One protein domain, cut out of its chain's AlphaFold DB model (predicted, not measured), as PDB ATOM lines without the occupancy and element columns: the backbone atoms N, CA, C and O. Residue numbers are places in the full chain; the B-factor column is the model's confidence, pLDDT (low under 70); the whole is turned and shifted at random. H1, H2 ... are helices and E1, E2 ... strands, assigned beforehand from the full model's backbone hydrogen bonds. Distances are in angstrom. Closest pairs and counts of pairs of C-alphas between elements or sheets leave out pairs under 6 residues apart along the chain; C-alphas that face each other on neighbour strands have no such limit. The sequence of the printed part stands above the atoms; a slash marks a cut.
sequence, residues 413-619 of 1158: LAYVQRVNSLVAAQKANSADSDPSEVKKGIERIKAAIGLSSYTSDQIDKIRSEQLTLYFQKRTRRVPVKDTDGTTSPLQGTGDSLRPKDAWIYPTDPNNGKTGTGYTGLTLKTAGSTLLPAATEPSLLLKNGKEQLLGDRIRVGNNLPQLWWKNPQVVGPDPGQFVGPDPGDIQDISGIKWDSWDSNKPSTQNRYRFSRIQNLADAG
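This is residues 413 to 619 of the 1158 residues of an uncharacterized protein of Aphanizomenon flos-aquae LD13 (UniProt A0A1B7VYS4). With little regular structure, this elongated, mostly looped body has H1 and H2 packed on H3 at one end, hairpin E2-E3 near the middle, and hairpin E4-E5 with short H4 toward the other end. The printed part has 207 residues, 81 in named elements, class mixed, ordered H1 to H5, E1 to E5, H6; both two-stranded sheets are antiparallel. It is only just compact, close to loose, with radius of gyration of the C-alphas 19.8 A and spans 63 by 38 by 37 A.

H1, residues 413 to 427, begins at C-alpha (129.697, 115.710, 98.222); H2 is 436 to 449, H3 456 to 472, 24.1 A long, H4 537 to 543, H5 549 to 552, E1 553 to 555, E2 563 to 565, E3 576 to 578, E4 586 to 592, E5 605 to 608. H6, 615 to 618, ends at C-alpha (137.822, 126.734, 115.906).

H1 touches H3 at a steep tilt of 54 degrees, closest C-alphas Val 423 and Leu 467, 5.9 A. H2 touches H3, closest C-alphas Val 438 and Gln 466, 5.5 A. Within hydrogen-bond range are N 563 and O 578, 2.9 A, in hairpin E2 and E3, and N 586 and O 608, 2.8 A, in hairpin E4 and E5. H1 to H4 have every O i to N i+4 pair within range.

The printed part has no cut; links H3 to H4 and E4 to E5 are long. pLDDT is under 70 at 484 to 487, 567 to 574, 582 and 615 to 619.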
ATOM      1  N   LEU A 413     129.172 115.408  99.554       84.12
ATOM      2  CA  LEU A 413     129.697 115.710  98.222       84.12
ATOM      3  C   LEU A 413     128.764 116.665  97.465       84.12
ATOM      4  O   LEU A 413     129.219 117.681  96.942       84.12
ATOM      5  N   ALA A 414     127.456 116.394  97.472       88.25
ATOM      6  CA  ALA A 414     126.468 117.264  96.838       88.25
ATOM      7  C   ALA A 414     126.413 118.653  97.497       88.25
ATOM      8  O   ALA A 414     126.295 119.664  96.804       88.25
ATOM      9  N   TYR A 415     126.549 118.734  98.826       88.69
ATOM     10  CA  TYR A 415     126.628 120.018  99.528       88.69
ATOM     11  C   TYR A 415     127.882 120.816  99.143       88.69
ATOM     12  O   TYR A 415     127.780 122.007  98.844       88.69
ATOM     13  N   VAL A 416     129.053 120.174  99.101       87.38
ATOM     14  CA  VAL A 416     130.311 120.819  98.691       87.38
ATOM     15  C   VAL A 416     130.228 121.288  97.240       87.38
ATOM     16  O   VAL A 416     130.570 122.433  96.953       87.38
ATOM     17  N   GLN A 417     129.702 120.462  96.332       88.94
ATOM     18  CA  GLN A 417     129.460 120.852  94.941       88.94
ATOM     19  C   GLN A 417     128.528 122.066  94.853       88.94
ATOM     20  O   GLN A 417     128.843 123.022  94.148       88.94
ATOM     21  N   ARG A 418     127.438 122.084  95.630       90.69
ATOM     22  CA  ARG A 418     126.488 123.205  95.701       90.69
ATOM     23  C   ARG A 418     127.168 124.504  96.142       90.69
ATOM     24  O   ARG A 418     126.983 125.539  95.504       90.69
ATOM     25  N   VAL A 419     127.986 124.459  97.197       92.00
ATOM     26  CA  VAL A 419     128.761 125.622  97.665       92.00
ATOM     27  C   VAL A 419     129.794 126.058  96.624       92.00
ATOM     28  O   VAL A 419     129.876 127.244  96.315       92.00
ATOM     29  N   ASN A 420     130.524 125.123  96.016       92.38
ATOM     30  CA  ASN A 420     131.514 125.429  94.982       92.38
ATOM     31  C   ASN A 420     130.876 126.081  93.749       92.38
ATOM     32  O   ASN A 420     131.432 127.038  93.216       92.38
ATOM     33  N   SER A 421     129.689 125.633  93.329       91.75
ATOM     34  CA  SER A 421     128.933 126.267  92.246       91.75
ATOM     35  C   SER A 421     128.509 127.699  92.590       91.75
ATOM     36  O   SER A 421     128.585 128.569  91.725       91.75
ATOM     37  N   LEU A 422     128.110 127.975  93.839       93.88
ATOM     38  CA  LEU A 422     127.789 129.335  94.305       93.88
ATOM     39  C   LEU A 422     129.022 130.247  94.275       93.88
ATOM     40  O   LEU A 422     128.958 131.367  93.769       93.88
ATOM     41  N   VAL A 423     130.155 129.750  94.778       94.94
ATOM     42  CA  VAL A 423     131.428 130.482  94.776       94.94
ATOM     43  C   VAL A 423     131.891 130.747  93.346       94.94
ATOM     44  O   VAL A 423     132.222 131.883  93.024       94.94
ATOM     45  N   ALA A 424     131.874 129.739  92.470       93.50
ATOM     46  CA  ALA A 424     132.267 129.882  91.071       93.50
ATOM     47  C   ALA A 424     131.384 130.898  90.331       93.50
ATOM     48  O   ALA A 424     131.907 131.775  89.643       93.50
ATOM     49  N   ALA A 425     130.063 130.834  90.531       92.88
ATOM     50  CA  ALA A 425     129.125 131.781  89.939       92.88
ATOM     51  C   ALA A 425     129.375 133.222  90.415       92.88
ATOM     52  O   ALA A 425     129.339 134.142  89.604       92.88
ATOM     53  N   GLN A 426     129.691 133.434  91.699       94.50
ATOM     54  CA  GLN A 426     129.993 134.776  92.208       94.50
ATOM     55  C   GLN A 426     131.381 135.267  91.782       94.50
ATOM     56  O   GLN A 426     131.561 136.452  91.511       94.50
ATOM     57  N   LYS A 427     132.369 134.374  91.671       93.00
ATOM     58  CA  LYS A 427     133.711 134.722  91.182       93.00
ATOM     59  C   LYS A 427     133.713 135.185  89.728       93.00
ATOM     60  O   LYS A 427     134.584 135.973  89.372       93.00
ATOM     61  N   ALA A 428     132.753 134.729  88.921       92.50
ATOM     62  CA  ALA A 428     132.555 135.218  87.558       92.50
ATOM     63  C   ALA A 428     132.080 136.687  87.507       92.50
ATOM     64  O   ALA A 428     132.207 137.329  86.466       92.50
ATOM     65  N   ASN A 429     131.580 137.237  88.620       91.25
ATOM     66  CA  ASN A 429     131.201 138.642  88.753       91.25
ATOM     67  C   ASN A 429     132.355 139.499  89.309       91.25
ATOM     68  O   ASN A 429     133.278 139.007  89.971       91.25
ATOM     69  N   SER A 430     132.260 140.821  89.103       88.50
ATOM     70  CA  SER A 430     133.196 141.800  89.682       88.50
ATOM     71  C   SER A 430     133.304 141.644  91.203       88.50
ATOM     72  O   SER A 430     132.289 141.472  91.882       88.50
ATOM     73  N   ALA A 431     134.515 141.780  91.752       87.44
ATOM     74  CA  ALA A 431     134.759 141.786  93.199       87.44
ATOM     75  C   ALA A 431     133.980 142.895  93.935       87.44
ATOM     76  O   ALA A 431     133.659 142.755  95.115       87.44
ATOM     77  N   ASP A 432     133.579 143.962  93.240       87.69
ATOM     78  CA  ASP A 432     132.738 145.016  93.816       87.69
ATOM     79  C   ASP A 432     131.312 144.547  94.118       87.69
ATOM     80  O   ASP A 432     130.658 145.115  94.994       87.69
ATOM     81  N   SER A 433     130.844 143.489  93.453       90.50
ATOM     82  CA  SER A 433     129.538 142.878  93.724       90.50
ATOM     83  C   SER A 433     129.531 141.984  94.968       90.50
ATOM     84  O   SER A 433     128.457 141.559  95.399       90.50
ATOM     85  N   ASP A 434     130.705 141.719  95.561       93.00
ATOM     86  CA  ASP A 434     130.815 140.884  96.753       93.00
ATOM     87  C   ASP A 434     130.135 141.555  97.970       93.00
ATOM     88  O   ASP A 434     130.214 142.782  98.139       93.00
ATOM     89  N   PRO A 435     129.501 140.763  98.857       92.25
ATOM     90  CA  PRO A 435     128.893 141.254 100.092       92.25
ATOM     91  C   PRO A 435     129.892 141.974 101.003       92.25
ATOM     92  O   PRO A 435     131.085 141.654 101.034       92.25
ATOM     93  N   SER A 436     129.396 142.886 101.839       89.00
ATOM     94  CA  SER A 436     130.227 143.604 102.811       89.00
ATOM     95  C   SER A 436     130.902 142.663 103.820       89.00
ATOM     96  O   SER A 436     132.053 142.899 104.189       89.00
ATOM     97  N   GLU A 437     130.243 141.560 104.208       85.06
ATOM     98  CA  GLU A 437     130.819 140.511 105.071       85.06
ATOM     99  C   GLU A 437     132.085 139.898 104.443       85.06
ATOM    100  O   GLU A 437     133.086 139.703 105.132       85.06
ATOM    101  N   VAL A 438     132.058 139.635 103.131       89.88
ATOM    102  CA  VAL A 438     133.172 139.030 102.382       89.88
ATOM    103  C   VAL A 438     134.329 140.016 102.268       89.88
ATOM    104  O   VAL A 438     135.463 139.664 102.587       89.88
ATOM    105  N   LYS A 439     134.046 141.272 101.898       90.12
ATOM    106  CA  LYS A 439     135.061 142.333 101.782       90.12
ATOM    107  C   LYS A 439     135.798 142.564 103.105       90.12
ATOM    108  O   LYS A 439     137.026 142.499 103.144       90.12
ATOM    109  N   LYS A 440     135.054 142.705 104.208       84.62
ATOM    110  CA  LYS A 440     135.623 142.825 105.564       84.62
ATOM    111  C   LYS A 440     136.403 141.574 105.977       84.62
ATOM    112  O   LYS A 440     137.423 141.675 106.652       84.62
ATOM    113  N   GLY A 441     135.937 140.387 105.583       83.12
ATOM    114  CA  GLY A 441     136.647 139.128 105.803       83.12
ATOM    115  C   GLY A 441     138.013 139.096 105.112       83.12
ATOM    116  O   GLY A 441     139.008 138.739 105.742       83.12
ATOM    117  N   ILE A 442     138.082 139.542 103.852       87.62
ATOM    118  CA  ILE A 442     139.334 139.651 103.088       87.62
ATOM    119  C   ILE A 442     140.295 140.623 103.785       87.62
ATOM    120  O   ILE A 442     141.462 140.291 103.989       87.62
ATOM    121  N   GLU A 443     139.811 141.801 104.186       86.50
ATOM    122  CA  GLU A 443     140.606 142.795 104.919       86.50
ATOM    123  C   GLU A 443     141.140 142.241 106.246       86.50
ATOM    124  O   GLU A 443     142.314 142.428 106.559       86.50
ATOM    125  N   ARG A 444     140.316 141.495 106.995       81.31
ATOM    126  CA  ARG A 444     140.716 140.864 108.260       81.31
ATOM    127  C   ARG A 444     141.841 139.848 108.066       81.31
ATOM    128  O   ARG A 444     142.801 139.869 108.830       81.31
ATOM    129  N   ILE A 445     141.747 138.979 107.057       80.44
ATOM    130  CA  ILE A 445     142.803 137.995 106.763       80.44
ATOM    131  C   ILE A 445     144.088 138.700 106.324       80.44
ATOM    132  O   ILE A 445     145.163 138.367 106.816       80.44
ATOM    133  N   LYS A 446     143.991 139.730 105.476       85.38
ATOM    134  CA  LYS A 446     145.156 140.536 105.085       85.38
ATOM    135  C   LYS A 446     145.807 141.232 106.287       85.38
ATOM    136  O   LYS A 446     147.029 141.261 106.393       85.38
ATOM    137  N   ALA A 447     145.009 141.763 107.210       82.81
ATOM    138  CA  ALA A 447     145.517 142.368 108.437       82.81
ATOM    139  C   ALA A 447     146.180 141.334 109.365       82.81
ATOM    140  O   ALA A 447     147.182 141.646 110.001       82.81
ATOM    141  N   ALA A 448     145.647 140.109 109.425       75.75
ATOM    142  CA  ALA A 448     146.189 139.031 110.249       75.75
ATOM    143  C   ALA A 448     147.521 138.473 109.714       75.75
ATOM    144  O   ALA A 448     148.414 138.196 110.508       75.75
ATOM    145  N   ILE A 449     147.665 138.324 108.391       80.31
ATOM    146  CA  ILE A 449     148.922 137.870 107.768       80.31
ATOM    147  C   ILE A 449     149.966 139.000 107.781       80.31
ATOM    148  O   ILE A 449     151.140 138.752 108.039       80.31
ATOM    149  N   GLY A 450     149.552 140.249 107.534       81.94
ATOM    150  CA  GLY A 450     150.406 141.428 107.717       81.94
ATOM    151  C   GLY A 450     151.481 141.654 106.644       81.94
ATOM    152  O   GLY A 450     152.463 142.339 106.924       81.94
ATOM    153  N   LEU A 451     151.321 141.111 105.428       83.38
ATOM    154  CA  LEU A 451     152.240 141.381 104.309       83.38
ATOM    155  C   LEU A 451     152.111 142.824 103.799       83.38
ATOM    156  O   LEU A 451     151.022 143.404 103.830       83.38
ATOM    157  N   SER A 452     153.203 143.382 103.257       81.50
ATOM    158  CA  SER A 452     153.191 144.735 102.672       81.50
ATOM    159  C   SER A 452     152.470 144.802 101.318       81.50
ATOM    160  O   SER A 452     151.932 145.847 100.952       81.50
ATOM    161  N   SER A 453     152.413 143.685 100.586       84.06
ATOM    162  CA  SER A 453     151.659 143.530  99.340       84.06
ATOM    163  C   SER A 453     151.205 142.078  99.140       84.06
ATOM    164  O   SER A 453     151.720 141.165  99.780       84.06
ATOM    165  N   TYR A 454     150.216 141.875  98.262       84.38
ATOM    166  CA  TYR A 454     149.624 140.566  97.958       84.38
ATOM    167  C   TYR A 454     149.611 140.325  96.447       84.38
ATOM    168  O   TYR A 454     149.316 141.247  95.684       84.38
ATOM    169  N   THR A 455     149.888 139.093  96.016       84.56
ATOM    170  CA  THR A 455     149.758 138.678  94.610       84.56
ATOM    171  C   THR A 455     148.293 138.435  94.232       84.56
ATOM    172  O   THR A 455     147.442 138.226  95.102       84.56
ATOM    173  N   SER A 456     147.985 138.429  92.932       83.88
ATOM    174  CA  SER A 456     146.630 138.145  92.432       83.88
ATOM    175  C   SER A 456     146.117 136.781  92.904       83.88
ATOM    176  O   SER A 456     145.011 136.698  93.431       83.88
ATOM    177  N   ASP A 457     146.955 135.743  92.842       81.75
ATOM    178  CA  ASP A 457     146.596 134.386  93.278       81.75
ATOM    179  C   ASP A 457     146.289 134.319  94.782       81.75
ATOM    180  O   ASP A 457     145.353 133.640  95.211       81.75
ATOM    181  N   GLN A 458     147.046 135.060  95.603       83.69
ATOM    182  CA  GLN A 458     146.784 135.159  97.041       83.69
ATOM    183  C   GLN A 458     145.435 135.831  97.310       83.69
ATOM    184  O   GLN A 458     144.666 135.355  98.146       83.69
ATOM    185  N   ILE A 459     145.127 136.918  96.597       86.88
ATOM    186  CA  ILE A 459     143.846 137.621  96.733       86.88
ATOM    187  C   ILE A 459     142.691 136.716  96.297       86.88
ATOM    188  O   ILE A 459     141.695 136.634  97.014       86.88
ATOM    189  N   ASP A 460     142.834 135.991  95.189       88.88
ATOM    190  CA  ASP A 460     141.806 135.081  94.683       88.88
ATOM    191  C   ASP A 460     141.563 133.888  95.607       88.88
ATOM    192  O   ASP A 460     140.409 133.478  95.794       88.88
ATOM    193  N   LYS A 461     142.615 133.350  96.237       85.81
ATOM    194  CA  LYS A 461     142.489 132.304  97.260       85.81
ATOM    195  C   LYS A 461     141.723 132.822  98.476       85.81
ATOM    196  O   LYS A 461     140.719 132.221  98.854       85.81
ATOM    197  N   ILE A 462     142.115 133.976  99.026       87.25
ATOM    198  CA  ILE A 462     141.428 134.597 100.172       87.25
ATOM    199  C   ILE A 462     139.967 134.917  99.813       87.25
ATOM    200  O   ILE A 462     139.064 134.627 100.597       87.25
ATOM    201  N   ARG A 463     139.701 135.459  98.617       92.12
ATOM    202  CA  ARG A 463     138.339 135.741  98.129       92.12
ATOM    203  C   ARG A 463     137.495 134.467  98.067       92.12
ATOM    204  O   ARG A 463     136.359 134.466  98.533       92.12
ATOM    205  N   SER A 464     138.055 133.376  97.544       91.38
ATOM    206  CA  SER A 464     137.367 132.080  97.445       91.38
ATOM    207  C   SER A 464     137.045 131.499  98.828       91.38
ATOM    208  O   SER A 464     135.929 131.031  99.053       91.38
ATOM    209  N   GLU A 465     137.981 131.587  99.777       87.19
ATOM    210  CA  GLU A 465     137.776 131.166 101.170       87.19
ATOM    211  C   GLU A 465     136.647 131.970 101.842       87.19
ATOM    212  O   GLU A 465     135.741 131.393 102.448       87.19
ATOM    213  N   GLN A 466     136.636 133.299 101.689       89.44
ATOM    214  CA  GLN A 466     135.606 134.148 102.300       89.44
ATOM    215  C   GLN A 466     134.220 133.962 101.665       89.44
ATOM    216  O   GLN A 466     133.222 133.935 102.387       89.44
ATOM    217  N   LEU A 467     134.139 133.774 100.343       92.94
ATOM    218  CA  LEU A 467     132.882 133.432  99.665       92.94
ATOM    219  C   LEU A 467     132.352 132.065 100.117       92.94
ATOM    220  O   LEU A 467     131.152 131.916 100.348       92.94
ATOM    221  N   THR A 468     133.238 131.086 100.304       91.69
ATOM    222  CA  THR A 468     132.869 129.760 100.819       91.69
ATOM    223  C   THR A 468     132.232 129.879 102.203       91.69
ATOM    224  O   THR A 468     131.114 129.408 102.405       91.69
ATOM    225  N   LEU A 469     132.879 130.596 103.132       87.44
ATOM    226  CA  LEU A 469     132.329 130.854 104.468       87.44
ATOM    227  C   LEU A 469     130.999 131.618 104.414       87.44
ATOM    228  O   LEU A 469     130.101 131.345 105.210       87.44
ATOM    229  N   TYR A 470     130.858 132.572 103.491       90.75
ATOM    230  CA  TYR A 470     129.632 133.349 103.319       90.75
ATOM    231  C   TYR A 470     128.444 132.472 102.910       90.75
ATOM    232  O   TYR A 470     127.375 132.568 103.523       90.75
ATOM    233  N   PHE A 471     128.633 131.605 101.908       93.62
ATOM    234  CA  PHE A 471     127.584 130.718 101.407       93.62
ATOM    235  C   PHE A 471     127.304 129.548 102.351       93.62
ATOM    236  O   PHE A 471     126.140 129.217 102.552       93.62
ATOM    237  N   GLN A 472     128.311 128.980 103.021       90.31
ATOM    238  CA  GLN A 472     128.103 127.908 104.006       90.31
ATOM    239  C   GLN A 472     127.114 128.296 105.112       90.31
ATOM    240  O   GLN A 472     126.295 127.478 105.524       90.31
ATOM    241  N   LYS A 473     127.128 129.560 105.556       88.56
ATOM    242  CA  LYS A 473     126.177 130.069 106.557       88.56
ATOM    243  C   LYS A 473     124.733 130.149 106.059       88.56
ATOM    244  O   LYS A 473     123.816 130.152 106.875       88.56
ATOM    245  N   ARG A 474     124.541 130.287 104.746       91.88
ATOM    246  CA  ARG A 474     123.266 130.648 104.099       91.88
ATOM    247  C   ARG A 474     122.654 129.512 103.287       91.88
ATOM    248  O   ARG A 474     121.507 129.612 102.867       91.88
ATOM    249  N   THR A 475     123.407 128.439 103.071       92.81
ATOM    250  CA  THR A 475     122.982 127.264 102.316       92.81
ATOM    251  C   THR A 475     122.682 126.120 103.274       92.81
ATOM    252  O   THR A 475     123.546 125.720 104.059       92.81
ATOM    253  N   ARG A 476     121.469 125.560 103.199       92.56
ATOM    254  CA  ARG A 476     121.105 124.363 103.970       92.56
ATOM    255  C   ARG A 476     121.907 123.147 103.512       92.56
ATOM    256  O   ARG A 476     122.349 123.075 102.363       92.56
ATOM    257  N   ARG A 477     122.034 122.146 104.381       90.69
ATOM    258  CA  ARG A 477     122.653 120.866 104.017       90.69
ATOM    259  C   ARG A 477     121.747 120.083 103.057       90.69
ATOM    260  O   ARG A 477     120.549 120.373 102.942       90.69
ATOM    261  N   VAL A 478     122.329 119.125 102.337       91.50
ATOM    262  CA  VAL A 478     121.665 118.369 101.261       91.50
ATOM    263  C   VAL A 478     121.383 116.945 101.744       91.50
ATOM    264  O   VAL A 478     122.323 116.157 101.813       91.50
ATOM    265  N   PRO A 479     120.132 116.599 102.103       91.94
ATOM    266  CA  PRO A 479     119.743 115.207 102.320       91.94
ATOM    267  C   PRO A 479     119.882 114.391 101.032       91.94
ATOM    268  O   PRO A 479     119.735 114.943  99.945       91.94
ATOM    269  N   VAL A 480     120.087 113.079 101.131       89.50
ATOM    270  CA  VAL A 480     120.120 112.173  99.967       89.50
ATOM    271  C   VAL A 480     118.814 112.232  99.165       89.50
ATOM    272  O   VAL A 480     118.845 112.124  97.942       89.50
ATOM    273  N   LYS A 481     117.677 112.483  99.828       90.69
ATOM    274  CA  LYS A 481     116.371 112.662  99.170       90.69
ATOM    275  C   LYS A 481     116.261 113.914  98.289       90.69
ATOM    276  O   LYS A 481     115.321 114.033  97.508       90.69
ATOM    277  N   ASP A 482     117.166 114.877  98.444       88.38
ATOM    278  CA  ASP A 482     117.141 116.129  97.691       88.38
ATOM    279  C   ASP A 482     117.561 115.876  96.233       88.38
ATOM    280  O   ASP A 482     118.723 115.602  95.937       88.38
ATOM    281  N   THR A 483     116.601 115.974  95.311       77.44
ATOM    282  CA  THR A 483     116.807 115.745  93.871       77.44
ATOM    283  C   THR A 483     117.079 117.033  93.083       77.44
ATOM    284  O   THR A 483     116.985 117.039  91.857       77.44
ATOM    285  N   ASP A 484     117.340 118.157  93.754       67.56
ATOM    286  CA  ASP A 484     117.392 119.479  93.129       67.56
ATOM    287  C   ASP A 484     118.773 119.804  92.509       67.56
ATOM    288  O   ASP A 484     119.757 120.031  93.224       67.56
ATOM    289  N   GLY A 485     118.835 119.886  91.170       64.44
ATOM    290  CA  GLY A 485     119.988 120.353  90.368       64.44
ATOM    291  C   GLY A 485     119.681 121.642  89.582       64.44
ATOM    292  O   GLY A 485     118.507 121.964  89.398       64.44
ATOM    293  N   THR A 486     120.685 122.428  89.134       57.97
ATOM    294  CA  THR A 486     120.415 123.732  88.460       57.97
ATOM    295  C   THR A 486     121.464 124.281  87.478       57.97
ATOM    296  O   THR A 486     122.626 123.887  87.483       57.97
ATOM    297  N   THR A 487     121.005 125.277  86.690       58.38
ATOM    298  CA  THR A 487     121.734 126.156  85.750       58.38
ATOM    299  C   THR A 487     121.945 127.608  86.243       58.38
ATOM    300  O   THR A 487     122.760 128.317  85.661       58.38
ATOM    301  N   SER A 488     121.254 128.074  87.303       81.44
ATOM    302  CA  SER A 488     121.464 129.404  87.925       81.44
ATOM    303  C   SER A 488     121.368 129.332  89.462       81.44
ATOM    304  O   SER A 488     120.269 129.174  90.003       81.44
ATOM    305  N   PRO A 489     122.501 129.380  90.187       88.75
ATOM    306  CA  PRO A 489     122.535 129.097  91.624       88.75
ATOM    307  C   PRO A 489     122.331 130.321  92.542       88.75
ATOM    308  O   PRO A 489     122.063 130.134  93.731       88.75
ATOM    309  N   LEU A 490     122.444 131.554  92.027       92.00
ATOM    310  CA  LEU A 490     122.476 132.795  92.820       92.00
ATOM    311  C   LEU A 490     121.223 133.666  92.646       92.00
ATOM    312  O   LEU A 490     120.617 133.710  91.578       92.00
ATOM    313  N   GLN A 491     120.881 134.413  93.697       90.75
ATOM    314  CA  GLN A 491     119.867 135.468  93.711       90.75
ATOM    315  C   GLN A 491     120.373 136.691  94.491       90.75
ATOM    316  O   GLN A 491     121.162 136.559  95.426       90.75
ATOM    317  N   GLY A 492     119.874 137.882  94.149       87.50
ATOM    318  CA  GLY A 492     120.278 139.136  94.795       87.50
ATOM    319  C   GLY A 492     121.706 139.576  94.448       87.50
ATOM    320  O   GLY A 492     122.414 138.923  93.687       87.50
ATOM    321  N   THR A 493     122.118 140.713  95.003       86.50
ATOM    322  CA  THR A 493     123.459 141.305  94.840       86.50
ATOM    323  C   THR A 493     123.896 142.003  96.131       86.50
ATOM    324  O   THR A 493     123.059 142.328  96.985       86.50
ATOM    325  N   GLY A 494     125.203 142.224  96.307       87.56
ATOM    326  CA  GLY A 494     125.744 142.859  97.514       87.56
ATOM    327  C   GLY A 494     125.328 142.112  98.786       87.56
ATOM    328  O   GLY A 494     125.405 140.890  98.842       87.56
ATOM    329  N   ASP A 495     124.827 142.824  99.796       87.81
ATOM    330  CA  ASP A 495     124.417 142.215 101.075       87.81
ATOM    331  C   ASP A 495     123.144 141.346 100.984       87.81
ATOM    332  O   ASP A 495     122.847 140.582 101.902       87.81
ATOM    333  N   SER A 496     122.411 141.417  99.866       88.38
ATOM    334  CA  SER A 496     121.265 140.539  99.578       88.38
ATOM    335  C   SER A 496     121.638 139.279  98.787       88.38
ATOM    336  O   SER A 496     120.762 138.446  98.529       88.38
ATOM    337  N   LEU A 497     122.915 139.146  98.388       92.50
ATOM    338  CA  LEU A 497     123.429 138.009  97.623       92.50
ATOM    339  C   LEU A 497     123.193 136.715  98.396       92.50
ATOM    340  O   LEU A 497     123.626 136.566  99.542       92.50
ATOM    341  N   ARG A 498     122.527 135.758  97.760       92.50
ATOM    342  CA  ARG A 498     122.088 134.531  98.415       92.50
ATOM    343  C   ARG A 498     122.000 133.353  97.444       92.50
ATOM    344  O   ARG A 498     121.898 133.567  96.235       92.50
ATOM    345  N   PRO A 499     122.029 132.110  97.954       93.88
ATOM    346  CA  PRO A 499     121.610 130.949  97.175       93.88
ATOM    347  C   PRO A 499     120.152 131.098  96.734       93.88
ATOM    348  O   PRO A 499     119.389 131.826  97.365       93.88
ATOM    349  N   LYS A 500     119.721 130.370  95.703       90.19
ATOM    350  CA  LYS A 500     118.283 130.275  95.416       90.19
ATOM    351  C   LYS A 500     117.493 129.766  96.631       90.19
ATOM    352  O   LYS A 500     117.987 128.932  97.388       90.19
ATOM    353  N   ASP A 501     116.239 130.186  96.758       89.75
ATOM    354  CA  ASP A 501     115.374 129.859  97.901       89.75
ATOM    355  C   ASP A 501     115.303 128.352  98.230       89.75
ATOM    356  O   ASP A 501     115.397 127.968  99.398       89.75
ATOM    357  N   ALA A 502     115.246 127.474  97.221       89.75
ATOM    358  CA  ALA A 502     115.239 126.017  97.414       89.75
ATOM    359  C   ALA A 502     116.491 125.477  98.140       89.75
ATOM    360  O   ALA A 502     116.442 124.415  98.760       89.75
ATOM    361  N   TRP A 503     117.612 126.204  98.086       92.38
ATOM    362  CA  TRP A 503     118.877 125.884  98.759       92.38
ATOM    363  C   TRP A 503     119.049 126.602 100.103       92.38
ATOM    364  O   TRP A 503     120.047 126.375 100.787       92.38
ATOM    365  N   ILE A 504     118.091 127.442 100.496       92.62
ATOM    366  CA  ILE A 504     118.047 128.105 101.804       92.62
ATOM    367  C   ILE A 504     117.036 127.395 102.701       92.62
ATOM    368  O   ILE A 504     117.375 126.982 103.807       92.62
ATOM    369  N   TYR A 505     115.796 127.227 102.240       92.00
ATOM    370  CA  TYR A 505     114.724 126.723 103.096       92.00
ATOM    371  C   TYR A 505     114.631 125.195 103.066       92.00
ATOM    372  O   TYR A 505     114.722 124.595 101.992       92.00
ATOM    373  N   PRO A 506     114.419 124.537 104.222       92.44
ATOM    374  CA  PRO A 506     114.197 123.096 104.261       92.44
ATOM    375  C   PRO A 506     112.789 122.694 103.799       92.44
ATOM    376  O   PRO A 506     112.600 121.601 103.264       92.44
ATOM    377  N   THR A 507     111.818 123.583 103.995       92.00
ATOM    378  CA  THR A 507     110.412 123.450 103.599       92.00
ATOM    379  C   THR A 507     109.913 124.788 103.063       92.00
ATOM    380  O   THR A 507     110.546 125.813 103.304       92.00
ATOM    381  N   ASP A 508     108.732 124.798 102.456       90.75
ATOM    382  CA  ASP A 508     108.059 126.010 101.991       90.75
ATOM    383  C   ASP A 508     108.005 127.087 103.094       90.75
ATOM    384  O   ASP A 508     107.455 126.826 104.174       90.75
ATOM    385  N   PRO A 509     108.578 128.287 102.867       88.19
ATOM    386  CA  PRO A 509     108.610 129.353 103.861       88.19
ATOM    387  C   PRO A 509     107.223 129.911 104.203       88.19
ATOM    388  O   PRO A 509     107.083 130.520 105.260       88.19
ATOM    389  N   ASN A 510     106.197 129.686 103.372       86.81
ATOM    390  CA  ASN A 510     104.837 130.168 103.634       86.81
ATOM    391  C   ASN A 510     104.105 129.353 104.710       86.81
ATOM    392  O   ASN A 510     103.198 129.868 105.359       86.81
ATOM    393  N   ASN A 511     104.458 128.073 104.881       88.94
ATOM    394  CA  ASN A 511     103.774 127.183 105.825       88.94
ATOM    395  C   ASN A 511     104.701 126.463 106.818       88.94
ATOM    396  O   ASN A 511     104.207 125.904 107.798       88.94
ATOM    397  N   GLY A 512     106.015 126.446 106.575       87.94
ATOM    398  CA  GLY A 512     107.009 125.821 107.450       87.94
ATOM    399  C   GLY A 512     106.959 124.286 107.507       87.94
ATOM    400  O   GLY A 512     107.626 123.695 108.356       87.94
ATOM    401  N   LYS A 513     106.184 123.625 106.633       89.81
ATOM    402  CA  LYS A 513     105.884 122.181 106.696       89.81
ATOM    403  C   LYS A 513     106.135 121.416 105.391       89.81
ATOM    404  O   LYS A 513     106.567 120.268 105.453       89.81
ATOM    405  N   THR A 514     105.868 122.001 104.223       91.81
ATOM    406  CA  THR A 514     105.923 121.274 102.936       91.81
ATOM    407  C   THR A 514     107.355 121.131 102.414       91.81
ATOM    408  O   THR A 514     107.980 122.127 102.072       91.81
ATOM    409  N   GLY A 515     107.875 119.902 102.310       89.44
ATOM    410  CA  GLY A 515     109.235 119.635 101.810       89.44
ATOM    411  C   GLY A 515     109.398 119.625 100.280       89.44
ATOM    412  O   GLY A 515     110.522 119.737  99.792       89.44
ATOM    413  N   THR A 516     108.315 119.492  99.510       89.75
ATOM    414  CA  THR A 516     108.344 119.428  98.034       89.75
ATOM    415  C   THR A 516     108.923 120.703  97.420       89.75
ATOM    416  O   THR A 516     108.499 121.797  97.776       89.75
ATOM    417  N   GLY A 517     109.878 120.569  96.490       87.44
ATOM    418  CA  GLY A 517     110.613 121.705  95.906       87.44
ATOM    419  C   GLY A 517     111.744 122.253  96.791       87.44
ATOM    420  O   GLY A 517     112.420 123.200  96.394       87.44
ATOM    421  N   TYR A 518     111.958 121.649  97.965       91.31
ATOM    422  CA  TYR A 518     113.004 121.983  98.933       91.31
ATOM    423  C   TYR A 518     113.811 120.721  99.289       91.31
ATOM    424  O   TYR A 518     114.500 120.185  98.431       91.31
ATOM    425  N   THR A 519     113.748 120.221 100.530       92.00
ATOM    426  CA  THR A 519     114.480 119.001 100.942       92.00
ATOM    427  C   THR A 519     113.826 117.693 100.502       92.00
ATOM    428  O   THR A 519     114.477 116.655 100.529       92.00
ATOM    429  N   GLY A 520     112.529 117.705 100.185       92.06
ATOM    430  CA  GLY A 520     111.736 116.494  99.949       92.06
ATOM    431  C   GLY A 520     111.392 115.682 101.209       92.06
ATOM    432  O   GLY A 520     110.626 114.719 101.111       92.06
ATOM    433  N   LEU A 521     111.914 116.050 102.386       94.12
ATOM    434  CA  LEU A 521     111.631 115.374 103.655       94.12
ATOM    435  C   LEU A 521     110.240 115.741 104.192       94.12
ATOM    436  O   LEU A 521     109.769 116.870 104.036       94.12
ATOM    437  N   THR A 522     109.594 114.786 104.857       94.88
ATOM    438  CA  THR A 522     108.246 114.918 105.418       94.88
ATOM    439  C   THR A 522     108.309 114.936 106.940       94.88
ATOM    440  O   THR A 522     108.689 113.954 107.575       94.88
ATOM    441  N   LEU A 523     107.911 116.063 107.540       94.06
ATOM    442  CA  LEU A 523     107.848 116.215 108.995       94.06
ATOM    443  C   LEU A 523     106.861 115.220 109.620       94.06
ATOM    444  O   LEU A 523     105.719 115.100 109.169       94.06
ATOM    445  N   LYS A 524     107.276 114.551 110.700       94.12
ATOM    446  CA  LYS A 524     106.450 113.552 111.386       94.12
ATOM    447  C   LYS A 524     105.477 114.218 112.358       94.12
ATOM    448  O   LYS A 524     105.858 114.664 113.439       94.12
ATOM    449  N   THR A 525     104.203 114.280 111.979       92.38
ATOM    450  CA  THR A 525     103.139 114.886 112.796       92.38
ATOM    451  C   THR A 525     102.269 113.843 113.486       92.38
ATOM    452  O   THR A 525     101.917 112.837 112.875       92.38
ATOM    453  N   ALA A 526     101.845 114.129 114.717       88.38
ATOM    454  CA  ALA A 526     100.848 113.359 115.457       88.38
ATOM    455  C   ALA A 526      99.597 114.234 115.669       88.38
ATOM    456  O   ALA A 526      99.516 115.041 116.597       88.38
ATOM    457  N   GLY A 527      98.630 114.145 114.750       88.31
ATOM    458  CA  GLY A 527      97.482 115.060 114.729       88.31
ATOM    459  C   GLY A 527      97.922 116.513 114.507       88.31
ATOM    460  O   GLY A 527      98.536 116.823 113.487       88.31
ATOM    461  N   SER A 528      97.631 117.399 115.466       90.31
ATOM    462  CA  SER A 528      98.040 118.816 115.448       90.31
ATOM    463  C   SER A 528      99.368 119.094 116.165       90.31
ATOM    464  O   SER A 528      99.660 120.246 116.479       90.31
ATOM    465  N   THR A 529     100.146 118.061 116.487       93.25
ATOM    466  CA  THR A 529     101.458 118.168 117.151       93.25
ATOM    467  C   THR A 529     102.562 117.608 116.253       93.25
ATOM    468  O   THR A 529     102.290 117.000 115.211       93.25
ATOM    469  N   LEU A 530     103.819 117.841 116.625       94.19
ATOM    470  CA  LEU A 530     105.000 117.449 115.855       94.19
ATOM    471  C   LEU A 530     105.941 116.615 116.726       94.19
ATOM    472  O   LEU A 530     106.058 116.857 117.924       94.19
ATOM    473  N   LEU A 531     106.640 115.658 116.123       93.44
ATOM    474  CA  LEU A 531     107.646 114.869 116.824       93.44
ATOM    475  C   LEU A 531     109.072 115.440 116.652       93.44
ATOM    476  O   LEU A 531     109.370 116.050 115.621       93.44
ATOM    477  N   PRO A 532     109.957 115.279 117.658       93.94
ATOM    478  CA  PRO A 532     109.662 114.758 118.997       93.94
ATOM    479  C   PRO A 532     108.727 115.702 119.773       93.94
ATOM    480  O   PRO A 532     108.759 116.922 119.574       93.94
ATOM    481  N   ALA A 533     107.887 115.127 120.638       93.44
ATOM    482  CA  ALA A 533     106.962 115.889 121.475       93.44
ATOM    483  C   ALA A 533     107.742 116.862 122.372       93.44
ATOM    484  O   ALA A 533     108.783 116.482 122.913       93.44
ATOM    485  N   ALA A 534     107.275 118.101 122.520       92.81
ATOM    486  CA  ALA A 534     108.033 119.156 123.193       92.81
ATOM    487  C   ALA A 534     107.154 120.139 123.972       92.81
ATOM    488  O   ALA A 534     106.026 120.453 123.579       92.81
ATOM    489  N   THR A 535     107.723 120.677 125.048       92.81
ATOM    490  CA  THR A 535     107.145 121.761 125.843       92.81
ATOM    491  C   THR A 535     107.570 123.118 125.282       92.81
ATOM    492  O   THR A 535     108.717 123.310 124.875       92.81
ATOM    493  N   GLU A 536     106.656 124.084 125.302       90.75
ATOM    494  CA  GLU A 536     106.928 125.482 124.973       90.75
ATOM    495  C   GLU A 536     108.132 126.018 125.795       90.75
ATOM    496  O   GLU A 536     108.152 125.860 127.023       90.75
ATOM    497  N   PRO A 537     109.134 126.676 125.172       86.38
ATOM    498  CA  PRO A 537     110.380 127.059 125.846       86.38
ATOM    499  C   PRO A 537     110.216 127.890 127.129       86.38
ATOM    500  O   PRO A 537     110.918 127.641 128.112       86.38
ATOM    501  N   SER A 538     109.278 128.843 127.155       83.06
ATOM    502  CA  SER A 538     109.023 129.691 128.332       83.06
ATOM    503  C   SER A 538     108.496 128.877 129.516       83.06
ATOM    504  O   SER A 538     108.894 129.093 130.665       83.06
ATOM    505  N   LEU A 539     107.608 127.920 129.235       87.69
ATOM    506  CA  LEU A 539     107.044 127.017 130.232       87.69
ATOM    507  C   LEU A 539     108.095 126.016 130.726       87.69
ATOM    508  O   LEU A 539     108.185 125.769 131.927       87.69
ATOM    509  N   LEU A 540     108.930 125.490 129.827       87.31
ATOM    510  CA  LEU A 540     110.026 124.590 130.183       87.31
ATOM    511  C   LEU A 540     111.011 125.259 131.157       87.31
ATOM    512  O   LEU A 540     111.382 124.658 132.167       87.31
ATOM    513  N   LEU A 541     111.379 126.519 130.893       82.56
ATOM    514  CA  LEU A 541     112.256 127.300 131.769       82.56
ATOM    515  C   LEU A 541     111.635 127.504 133.160       82.56
ATOM    516  O   LEU A 541     112.322 127.364 134.169       82.56
ATOM    517  N   LYS A 542     110.324 127.770 133.222       84.31
ATOM    518  CA  LYS A 542     109.576 127.912 134.481       84.31
ATOM    519  C   LYS A 542     109.486 126.597 135.263       84.31
ATOM    520  O   LYS A 542     109.567 126.610 136.488       84.31
ATOM    521  N   ASN A 543     109.305 125.474 134.569       86.62
ATOM    522  CA  ASN A 543     109.172 124.154 135.185       86.62
ATOM    523  C   ASN A 543     110.505 123.621 135.725       86.62
ATOM    524  O   ASN A 543     110.501 122.852 136.687       86.62
ATOM    525  N   GLY A 544     111.631 123.987 135.101       84.69
ATOM    526  CA  GLY A 544     112.972 123.573 135.525       84.69
ATOM    527  C   GLY A 544     113.234 122.061 135.429       84.69
ATOM    528  O   GLY A 544     114.157 121.563 136.071       84.69
ATOM    529  N   LYS A 545     112.418 121.325 134.663       90.12
ATOM    530  CA  LYS A 545     112.506 119.870 134.457       90.12
ATOM    531  C   LYS A 545     112.083 119.494 133.038       90.12
ATOM    532  O   LYS A 545     111.195 120.128 132.478       90.12
ATOM    533  N   GLU A 546     112.694 118.453 132.490       92.31
ATOM    534  CA  GLU A 546     112.348 117.850 131.199       92.31
ATOM    535  C   GLU A 546     111.276 116.770 131.402       92.31
ATOM    536  O   GLU A 546     111.378 115.944 132.312       92.31
ATOM    537  N   GLN A 547     110.241 116.768 130.562       89.62
ATOM    538  CA  GLN A 547     109.141 115.797 130.618       89.62
ATOM    539  C   GLN A 547     108.979 115.023 129.309       89.62
ATOM    540  O   GLN A 547     108.545 113.873 129.330       89.62
ATOM    541  N   LEU A 548     109.329 115.648 128.186       92.06
ATOM    542  CA  LEU A 548     109.196 115.099 126.843       92.06
ATOM    543  C   LEU A 548     110.564 115.031 126.153       92.06
ATOM    544  O   LEU A 548     111.484 115.779 126.489       92.06
ATOM    545  N   LEU A 549     110.710 114.158 125.149       91.81
ATOM    546  CA  LEU A 549     111.992 113.990 124.451       91.81
ATOM    547  C   LEU A 549     112.454 115.283 123.762       91.81
ATOM    548  O   LEU A 549     113.645 115.581 123.765       91.81
ATOM    549  N   GLY A 550     111.530 116.074 123.217       91.69
ATOM    550  CA  GLY A 550     111.825 117.364 122.595       91.69
ATOM    551  C   GLY A 550     112.237 118.457 123.586       91.69
ATOM    552  O   GLY A 550     112.795 119.472 123.173       91.69
ATOM    553  N   ASP A 551     112.047 118.244 124.894       92.88
ATOM    554  CA  ASP A 551     112.651 119.111 125.909       92.88
ATOM    555  C   ASP A 551     114.163 118.863 125.962       92.88
ATOM    556  O   ASP A 551     114.943 119.807 126.096       92.88
ATOM    557  N   ARG A 552     114.581 117.597 125.831       92.50
ATOM    558  CA  ARG A 552     115.979 117.146 125.851       92.50
ATOM    559  C   ARG A 552     116.701 117.383 124.522       92.50
ATOM    560  O   ARG A 552     117.851 117.828 124.533       92.50
ATOM    561  N   ILE A 553     116.033 117.080 123.409       93.94
ATOM    562  CA  ILE A 553     116.565 117.139 122.043       93.94
ATOM    563  C   ILE A 553     115.913 118.296 121.282       93.94
ATOM    564  O   ILE A 553     114.739 118.246 120.920       93.94
ATOM    565  N   ARG A 554     116.699 119.330 120.986       90.94
ATOM    566  CA  ARG A 554     116.281 120.494 120.201       90.94
ATOM    567  C   ARG A 554     116.625 120.267 118.731       90.94
ATOM    568  O   ARG A 554     117.800 120.182 118.391       90.94
ATOM    569  N   VAL A 555     115.609 120.208 117.872       92.81
ATOM    570  CA  VAL A 555     115.751 119.900 116.437       92.81
ATOM    571  C   VAL A 555     115.531 121.159 115.590       92.81
ATOM    572  O   VAL A 555     114.575 121.897 115.825       92.81
ATOM    573  N   GLY A 556     116.423 121.420 114.630       91.06
ATOM    574  CA  GLY A 556     116.388 122.576 113.722       91.06
ATOM    575  C   GLY A 556     115.739 122.308 112.358       91.06
ATOM    576  O   GLY A 556     115.445 123.255 111.630       91.06
ATOM    577  N   ASN A 557     115.495 121.040 112.012       92.56
ATOM    578  CA  ASN A 557     114.929 120.589 110.737       92.56
ATOM    579  C   ASN A 557     115.653 121.147 109.499       92.56
ATOM    580  O   ASN A 557     115.011 121.473 108.502       92.56
ATOM    581  N   ASN A 558     116.987 121.224 109.550       92.69
ATOM    582  CA  ASN A 558     117.856 121.630 108.440       92.69
ATOM    583  C   ASN A 558     117.688 123.103 108.002       92.69
ATOM    584  O   ASN A 558     117.897 123.443 106.837       92.69
ATOM    585  N   LEU A 559     117.309 123.998 108.924       91.88
ATOM    586  CA  LEU A 559     117.450 125.443 108.708       91.88
ATOM    587  C   LEU A 559     118.943 125.832 108.729       91.88
ATOM    588  O   LEU A 559     119.631 125.478 109.690       91.88
ATOM    589  N   PRO A 560     119.452 126.581 107.728       92.00
ATOM    590  CA  PRO A 560     120.829 127.077 107.725       92.00
ATOM    591  C   PRO A 560     121.049 128.079 108.863       92.00
ATOM    592  O   PRO A 560     120.088 128.559 109.467       92.00
ATOM    593  N   GLN A 561     122.307 128.411 109.169       88.38
ATOM    594  CA  GLN A 561     122.628 129.374 110.235       88.38
ATOM    595  C   GLN A 561     121.910 130.715 110.017       88.38
ATOM    596  O   GLN A 561     121.324 131.261 110.949       88.38
ATOM    597  N   LEU A 562     121.947 131.208 108.778       88.25
ATOM    598  CA  LEU A 562     121.251 132.402 108.321       88.25
ATOM    599  C   LEU A 562     120.279 132.017 107.212       88.25
ATOM    600  O   LEU A 562     120.683 131.450 106.198       88.25
ATOM    601  N   TRP A 563     119.010 132.359 107.375       89.31
ATOM    602  CA  TRP A 563     117.980 132.131 106.368       89.31
ATOM    603  C   TRP A 563     117.344 133.457 105.953       89.31
ATOM    604  O   TRP A 563     117.407 134.450 106.675       89.31
ATOM    605  N   TRP A 564     116.799 133.506 104.742       89.44
ATOM    606  CA  TRP A 564     116.222 134.730 104.197       89.44
ATOM    607  C   TRP A 564     114.801 134.918 104.735       89.44
ATOM    608  O   TRP A 564     113.976 134.022 104.626       89.44
ATOM    609  N   LYS A 565     114.488 136.066 105.334       84.69
ATOM    610  CA  LYS A 565     113.117 136.403 105.723       84.69
ATOM    611  C   LYS A 565     112.524 137.306 104.655       84.69
ATOM    612  O   LYS A 565     113.022 138.408 104.422       84.69
ATOM    613  N   ASN A 566     111.473 136.823 103.995       74.06
ATOM    614  CA  ASN A 566     110.766 137.599 102.981       74.06
ATOM    615  C   ASN A 566     110.133 138.863 103.594       74.06
ATOM    616  O   ASN A 566     109.735 138.826 104.764       74.06
ATOM    617  N   PRO A 567     110.010 139.960 102.820       64.62
ATOM    618  CA  PRO A 567     109.296 141.151 103.263       64.62
ATOM    619  C   PRO A 567     107.881 140.764 103.692       64.62
ATOM    620  O   PRO A 567     107.184 140.048 102.966       64.62
ATOM    621  N   GLN A 568     107.444 141.217 104.865       53.44
ATOM    622  CA  GLN A 568     106.037 141.083 105.224       53.44
ATOM    623  C   GLN A 568     105.212 141.966 104.279       53.44
ATOM    624  O   GLN A 568     105.591 143.097 103.992       53.44
ATOM    625  N   VAL A 569     104.066 141.456 103.815       46.03
ATOM    626  CA  VAL A 569     103.153 142.162 102.887       46.03
ATOM    627  C   VAL A 569     102.682 143.514 103.456       46.03
ATOM    628  O   VAL A 569     102.255 144.387 102.706       46.03
ATOM    629  N   VAL A 570     102.793 143.710 104.775       38.59
ATOM    630  CA  VAL A 570     102.443 144.950 105.472       38.59
ATOM    631  C   VAL A 570     103.571 145.319 106.444       38.59
ATOM    632  O   VAL A 570     103.550 144.935 107.608       38.59
ATOM    633  N   GLY A 571     104.594 146.024 105.959       43.91
ATOM    634  CA  GLY A 571     105.695 146.540 106.780       43.91
ATOM    635  C   GLY A 571     106.812 147.167 105.933       43.91
ATOM    636  O   GLY A 571     106.922 146.842 104.752       43.91
ATOM    637  N   PRO A 572     107.634 148.075 106.493       39.00
ATOM    638  CA  PRO A 572     108.712 148.747 105.763       39.00
ATOM    639  C   PRO A 572     109.986 147.897 105.621       39.00
ATOM    640  O   PRO A 572     110.968 148.379 105.060       39.00
ATOM    641  N   ASP A 573     110.005 146.666 106.140       54.28
ATOM    642  CA  ASP A 573     111.233 145.884 106.250       54.28
ATOM    643  C   ASP A 573     111.620 145.254 104.898       54.28
ATOM    644  O   ASP A 573     110.908 144.366 104.406       54.28
ATOM    645  N   PRO A 574     112.746 145.662 104.276       61.78
ATOM    646  CA  PRO A 574     113.282 144.947 103.126       61.78
ATOM    647  C   PRO A 574     113.636 143.512 103.539       61.78
ATOM    648  O   PRO A 574     113.981 143.250 104.693       61.78
ATOM    649  N   GLY A 575     113.562 142.570 102.593       72.38
ATOM    650  CA  GLY A 575     113.976 141.191 102.853       72.38
ATOM    651  C   GLY A 575     115.402 141.164 103.411       72.38
ATOM    652  O   GLY A 575     116.277 141.873 102.909       72.38
ATOM    653  N   GLN A 576     115.621 140.385 104.469       84.56
ATOM    654  CA  GLN A 576     116.889 140.364 105.199       84.56
ATOM    655  C   GLN A 576     117.229 138.958 105.685       84.56
ATOM    656  O   GLN A 576     116.348 138.121 105.892       84.56
ATOM    657  N   PHE A 577     118.517 138.698 105.892       85.75
ATOM    658  CA  PHE A 577     118.961 137.477 106.556       85.75
ATOM    659  C   PHE A 577     118.675 137.544 108.056       85.75
ATOM    660  O   PHE A 577     119.008 138.532 108.707       85.75
ATOM    661  N   VAL A 578     118.102 136.470 108.591       84.44
ATOM    662  CA  VAL A 578     117.791 136.293 110.012       84.44
ATOM    663  C   VAL A 578     118.342 134.952 110.513       84.44
ATOM    664  O   VAL A 578     118.661 134.063 109.718       84.44
ATOM    665  N   GLY A 579     118.453 134.797 111.829       75.94
ATOM    666  CA  GLY A 579     119.113 133.676 112.496       75.94
ATOM    667  C   GLY A 579     120.547 134.019 112.925       75.94
ATOM    668  O   GLY A 579     121.098 135.033 112.497       75.94
ATOM    669  N   PRO A 580     121.179 133.206 113.789       71.56
ATOM    670  CA  PRO A 580     120.624 132.057 114.506       71.56
ATOM    671  C   PRO A 580     119.909 132.442 115.820       71.56
ATOM    672  O   PRO A 580     119.690 131.581 116.674       71.56
ATOM    673  N   ASP A 581     119.566 133.720 116.011       72.50
ATOM    674  CA  ASP A 581     118.964 134.188 117.258       72.50
ATOM    675  C   ASP A 581     117.612 133.506 117.542       72.50
ATOM    676  O   ASP A 581     116.799 133.325 116.634       72.50
ATOM    677  N   PRO A 582     117.296 133.197 118.814       65.88
ATOM    678  CA  PRO A 582     116.021 132.581 119.196       65.88
ATOM    679  C   PRO A 582     114.781 133.449 118.904       65.88
ATOM    680  O   PRO A 582     113.669 132.931 118.939       65.88
ATOM    681  N   GLY A 583     114.952 134.746 118.617       70.62
ATOM    682  CA  GLY A 583     113.873 135.623 118.142       70.62
ATOM    683  C   GLY A 583     113.555 135.473 116.648       70.62
ATOM    684  O   GLY A 583     112.476 135.865 116.207       70.62
ATOM    685  N   ASP A 584     114.457 134.869 115.872       80.81
ATOM    686  CA  ASP A 584     114.327 134.700 114.426       80.81
ATOM    687  C   ASP A 584     113.631 133.370 114.100       80.81
ATOM    688  O   ASP A 584     114.227 132.411 113.598       80.81
ATOM    689  N   ILE A 585     112.342 133.316 114.440       85.00
ATOM    690  CA  ILE A 585     111.509 132.115 114.344       85.00
ATOM    691  C   ILE A 585     110.864 131.935 112.961       85.00
ATOM    692  O   ILE A 585     110.520 132.899 112.274       85.00
ATOM    693  N   GLN A 586     110.662 130.673 112.588       87.00
ATOM    694  CA  GLN A 586     109.797 130.227 111.503       87.00
ATOM    695  C   GLN A 586     108.622 129.446 112.104       87.00
ATOM    696  O   GLN A 586     108.817 128.400 112.734       87.00
ATOM    697  N   ASP A 587     107.409 129.947 111.890       87.19
ATOM    698  CA  ASP A 587     106.179 129.287 112.321       87.19
ATOM    699  C   ASP A 587     105.884 128.034 111.488       87.19
ATOM    700  O   ASP A 587     106.176 127.977 110.290       87.19
ATOM    701  N   ILE A 588     105.274 127.030 112.122       90.81
ATOM    702  CA  ILE A 588     104.817 125.808 111.455       90.81
ATOM    703  C   ILE A 588     103.289 125.811 111.455       90.81
ATOM    704  O   ILE A 588     102.639 125.554 112.471       90.81
ATOM    705  N   SER A 589     102.706 126.113 110.296       90.56
ATOM    706  CA  SER A 589     101.264 126.320 110.164       90.56
ATOM    707  C   SER A 589     100.464 125.081 110.585       90.56
ATOM    708  O   SER A 589     100.735 123.958 110.149       90.56
ATOM    709  N   GLY A 590      99.465 125.288 111.451       89.50
ATOM    710  CA  GLY A 590      98.562 124.240 111.940       89.50
ATOM    711  C   GLY A 590      99.149 123.292 112.994       89.50
ATOM    712  O   GLY A 590      98.487 122.314 113.343       89.50
ATOM    713  N   ILE A 591     100.354 123.559 113.512       94.06
ATOM    714  CA  ILE A 591     101.027 122.728 114.520       94.06
ATOM    715  C   ILE A 591     101.136 123.470 115.857       94.06
ATOM    716  O   ILE A 591     101.470 124.653 115.912       94.06
ATOM    717  N   LYS A 592     100.878 122.755 116.955       94.19
ATOM    718  CA  LYS A 592     100.914 123.255 118.336       94.19
ATOM    719  C   LYS A 592     102.008 122.568 119.153       94.19
ATOM    720  O   LYS A 592     102.449 121.469 118.803       94.19
ATOM    721  N   TRP A 593     102.439 123.212 120.236       93.94
ATOM    722  CA  TRP A 593     103.255 122.563 121.268       93.94
ATOM    723  C   TRP A 593     102.448 121.487 122.000       93.94
ATOM    724  O   TRP A 593     101.247 121.655 122.228       93.94
ATOM    725  N   ASP A 594     103.109 120.402 122.401       94.06
ATOM    726  CA  ASP A 594     102.493 119.310 123.164       94.06
ATOM    727  C   ASP A 594     102.120 119.759 124.587       94.06
ATOM    728  O   ASP A 594     101.118 119.319 125.149       94.06
ATOM    729  N   SER A 595     102.899 120.689 125.149       92.81
ATOM    730  CA  SER A 595     102.618 121.370 126.415       92.81
ATOM    731  C   SER A 595     102.943 122.864 126.301       92.81
ATOM    732  O   SER A 595     104.021 123.221 125.831       92.81
ATOM    733  N   TRP A 596     102.020 123.743 126.701       90.06
ATOM    734  CA  TRP A 596     102.136 125.209 126.593       90.06
ATOM    735  C   TRP A 596     101.398 125.908 127.746       90.06
ATOM    736  O   TRP A 596     100.536 125.301 128.391       90.06
ATOM    737  N   ASP A 597     101.739 127.169 128.045       87.75
ATOM    738  CA  ASP A 597     101.094 127.916 129.139       87.75
ATOM    739  C   ASP A 597      99.660 128.320 128.767       87.75
ATOM    740  O   ASP A 597      99.437 129.266 128.010       87.75
ATOM    741  N   SER A 598      98.671 127.652 129.369       86.00
ATOM    742  CA  SER A 598      97.244 127.915 129.135       86.00
ATOM    743  C   SER A 598      96.824 129.367 129.393       86.00
ATOM    744  O   SER A 598      95.812 129.812 128.855       86.00
ATOM    745  N   ASN A 599      97.590 130.122 130.190       87.62
ATOM    746  CA  ASN A 599      97.329 131.536 130.472       87.62
ATOM    747  C   ASN A 599      97.869 132.479 129.385       87.62
ATOM    748  O   ASN A 599      97.575 133.674 129.415       87.62
ATOM    749  N   LYS A 600      98.648 131.966 128.423       85.06
ATOM    750  CA  LYS A 600      99.210 132.716 127.291       85.06
ATOM    751  C   LYS A 600      98.900 132.027 125.951       85.06
ATOM    752  O   LYS A 600      99.814 131.516 125.303       85.06
ATOM    753  N   PRO A 601      97.641 132.055 125.469       83.50
ATOM    754  CA  PRO A 601      97.237 131.392 124.220       83.50
ATOM    755  C   PRO A 601      98.036 131.799 122.979       83.50
ATOM    756  O   PRO A 601      98.157 131.010 122.047       83.50
ATOM    757  N   SER A 602      98.627 132.998 122.974       82.38
ATOM    758  CA  SER A 602      99.506 133.472 121.899       82.38
ATOM    759  C   SER A 602     100.768 132.622 121.702       82.38
ATOM    760  O   SER A 602     101.380 132.698 120.643       82.38
ATOM    761  N   THR A 603     101.148 131.799 122.683       82.94
ATOM    762  CA  THR A 603     102.338 130.928 122.642       82.94
ATOM    763  C   THR A 603     102.035 129.487 122.215       82.94
ATOM    764  O   THR A 603     102.943 128.669 122.111       82.94
ATOM    765  N   GLN A 604     100.765 129.158 121.939       88.62
ATOM    766  CA  GLN A 604     100.324 127.791 121.634       88.62
ATOM    767  C   GLN A 604     100.948 127.213 120.351       88.62
ATOM    768  O   GLN A 604     101.150 125.998 120.253       88.62
ATOM    769  N   ASN A 605     101.208 128.057 119.351       90.81
ATOM    770  CA  ASN A 605     101.688 127.617 118.044       90.81
ATOM    771  C   ASN A 605     103.160 127.201 118.108       90.81
ATOM    772  O   ASN A 605     103.992 127.878 118.716       90.81
ATOM    773  N   ARG A 606     103.480 126.082 117.452       90.44
ATOM    774  CA  ARG A 606     104.844 125.565 117.398       90.44
ATOM    775  C   ARG A 606     105.648 126.292 116.331       90.44
ATOM    776  O   ARG A 606     105.215 126.429 115.187       90.44
ATOM    777  N   TYR A 607     106.854 126.679 116.708       89.81
ATOM    778  CA  TYR A 607     107.819 127.334 115.839       89.81
ATOM    779  C   TYR A 607     109.176 126.638 115.932       89.81
ATOM    780  O   TYR A 607     109.446 125.858 116.853       89.81
ATOM    781  N   ARG A 608     110.050 126.942 114.976       86.69
ATOM    782  CA  ARG A 608     111.454 126.524 114.974       86.69
ATOM    783  C   ARG A 608     112.359 127.694 114.612       86.69
ATOM    784  O   ARG A 608     111.898 128.707 114.107       86.69
ATOM    785  N   PHE A 609     113.647 127.549 114.866       86.69
ATOM    786  CA  PHE A 609     114.677 128.502 114.460       86.69
ATOM    787  C   PHE A 609     115.974 127.742 114.200       86.69
ATOM    788  O   PHE A 609     116.074 126.553 114.524       86.69
ATOM    789  N   SER A 610     116.951 128.415 113.594       88.25
ATOM    790  CA  SER A 610     118.218 127.779 113.251       88.25
ATOM    791  C   SER A 610     118.922 127.229 114.489       88.25
ATOM    792  O   SER A 610     119.050 127.899 115.513       88.25
ATOM    793  N   ARG A 611     119.377 125.981 114.389       87.56
ATOM    794  CA  ARG A 611     120.210 125.319 115.403       87.56
ATOM    795  C   ARG A 611     121.647 125.119 114.927       87.56
ATOM    796  O   ARG A 611     122.459 124.607 115.688       87.56
ATOM    797  N   ILE A 612     121.943 125.530 113.693       86.56
ATOM    798  CA  ILE A 612     123.266 125.409 113.090       86.56
ATOM    799  C   ILE A 612     124.144 126.553 113.581       86.56
ATOM    800  O   ILE A 612     123.748 127.719 113.575       86.56
ATOM    801  N   GLN A 613     125.367 126.216 113.964       78.25
ATOM    802  CA  GLN A 613     126.391 127.176 114.345       78.25
ATOM    803  C   GLN A 613     127.648 126.877 113.552       78.25
ATOM    804  O   GLN A 613     128.045 125.725 113.431       78.25
ATOM    805  N   ASN A 614     128.285 127.891 112.982       71.19
ATOM    806  CA  ASN A 614     129.490 127.642 112.207       71.19
ATOM    807  C   ASN A 614     130.641 127.204 113.131       71.19
ATOM    808  O   ASN A 614     131.105 127.993 113.946       71.19
ATOM    809  N   LEU A 615     131.118 125.963 112.984       69.38
ATOM    810  CA  LEU A 615     132.277 125.453 113.729       69.38
ATOM    811  C   LEU A 615     133.617 125.961 113.172       69.38
ATOM    812  O   LEU A 615     134.657 125.713 113.779       69.38
ATOM    813  N   ALA A 616     133.607 126.713 112.059       53.94
ATOM    814  CA  ALA A 616     134.802 127.331 111.478       53.94
ATOM    815  C   ALA A 616     135.549 128.260 112.454       53.94
ATOM    816  O   ALA A 616     136.713 128.583 112.223       53.94
ATOM    817  N   ASP A 617     134.911 128.668 113.553       48.81
ATOM    818  CA  ASP A 617     135.516 129.531 114.564       48.81
ATOM    819  C   ASP A 617     136.595 128.815 115.403       48.81
ATOM    820  O   ASP A 617     137.436 129.485 116.004       48.81
ATOM    821  N   ALA A 618     136.688 127.476 115.350       56.41
ATOM    822  CA  ALA A 618     137.822 126.734 115.906       56.41
ATOM    823  C   ALA A 618     139.155 126.974 115.175       56.41
ATOM    824  O   ALA A 618     140.196 126.586 115.693       56.41
ATOM    825  N   GLY A 619     139.141 127.663 114.030       59.81
ATOM    826  CA  GLY A 619     140.330 128.050 113.279       59.81
ATOM    827  C   GLY A 619     140.917 126.910 112.445       59.81
ATOM    828  O   GLY A 619     140.967 125.760 112.874       59.81
TER     829      GLY A 619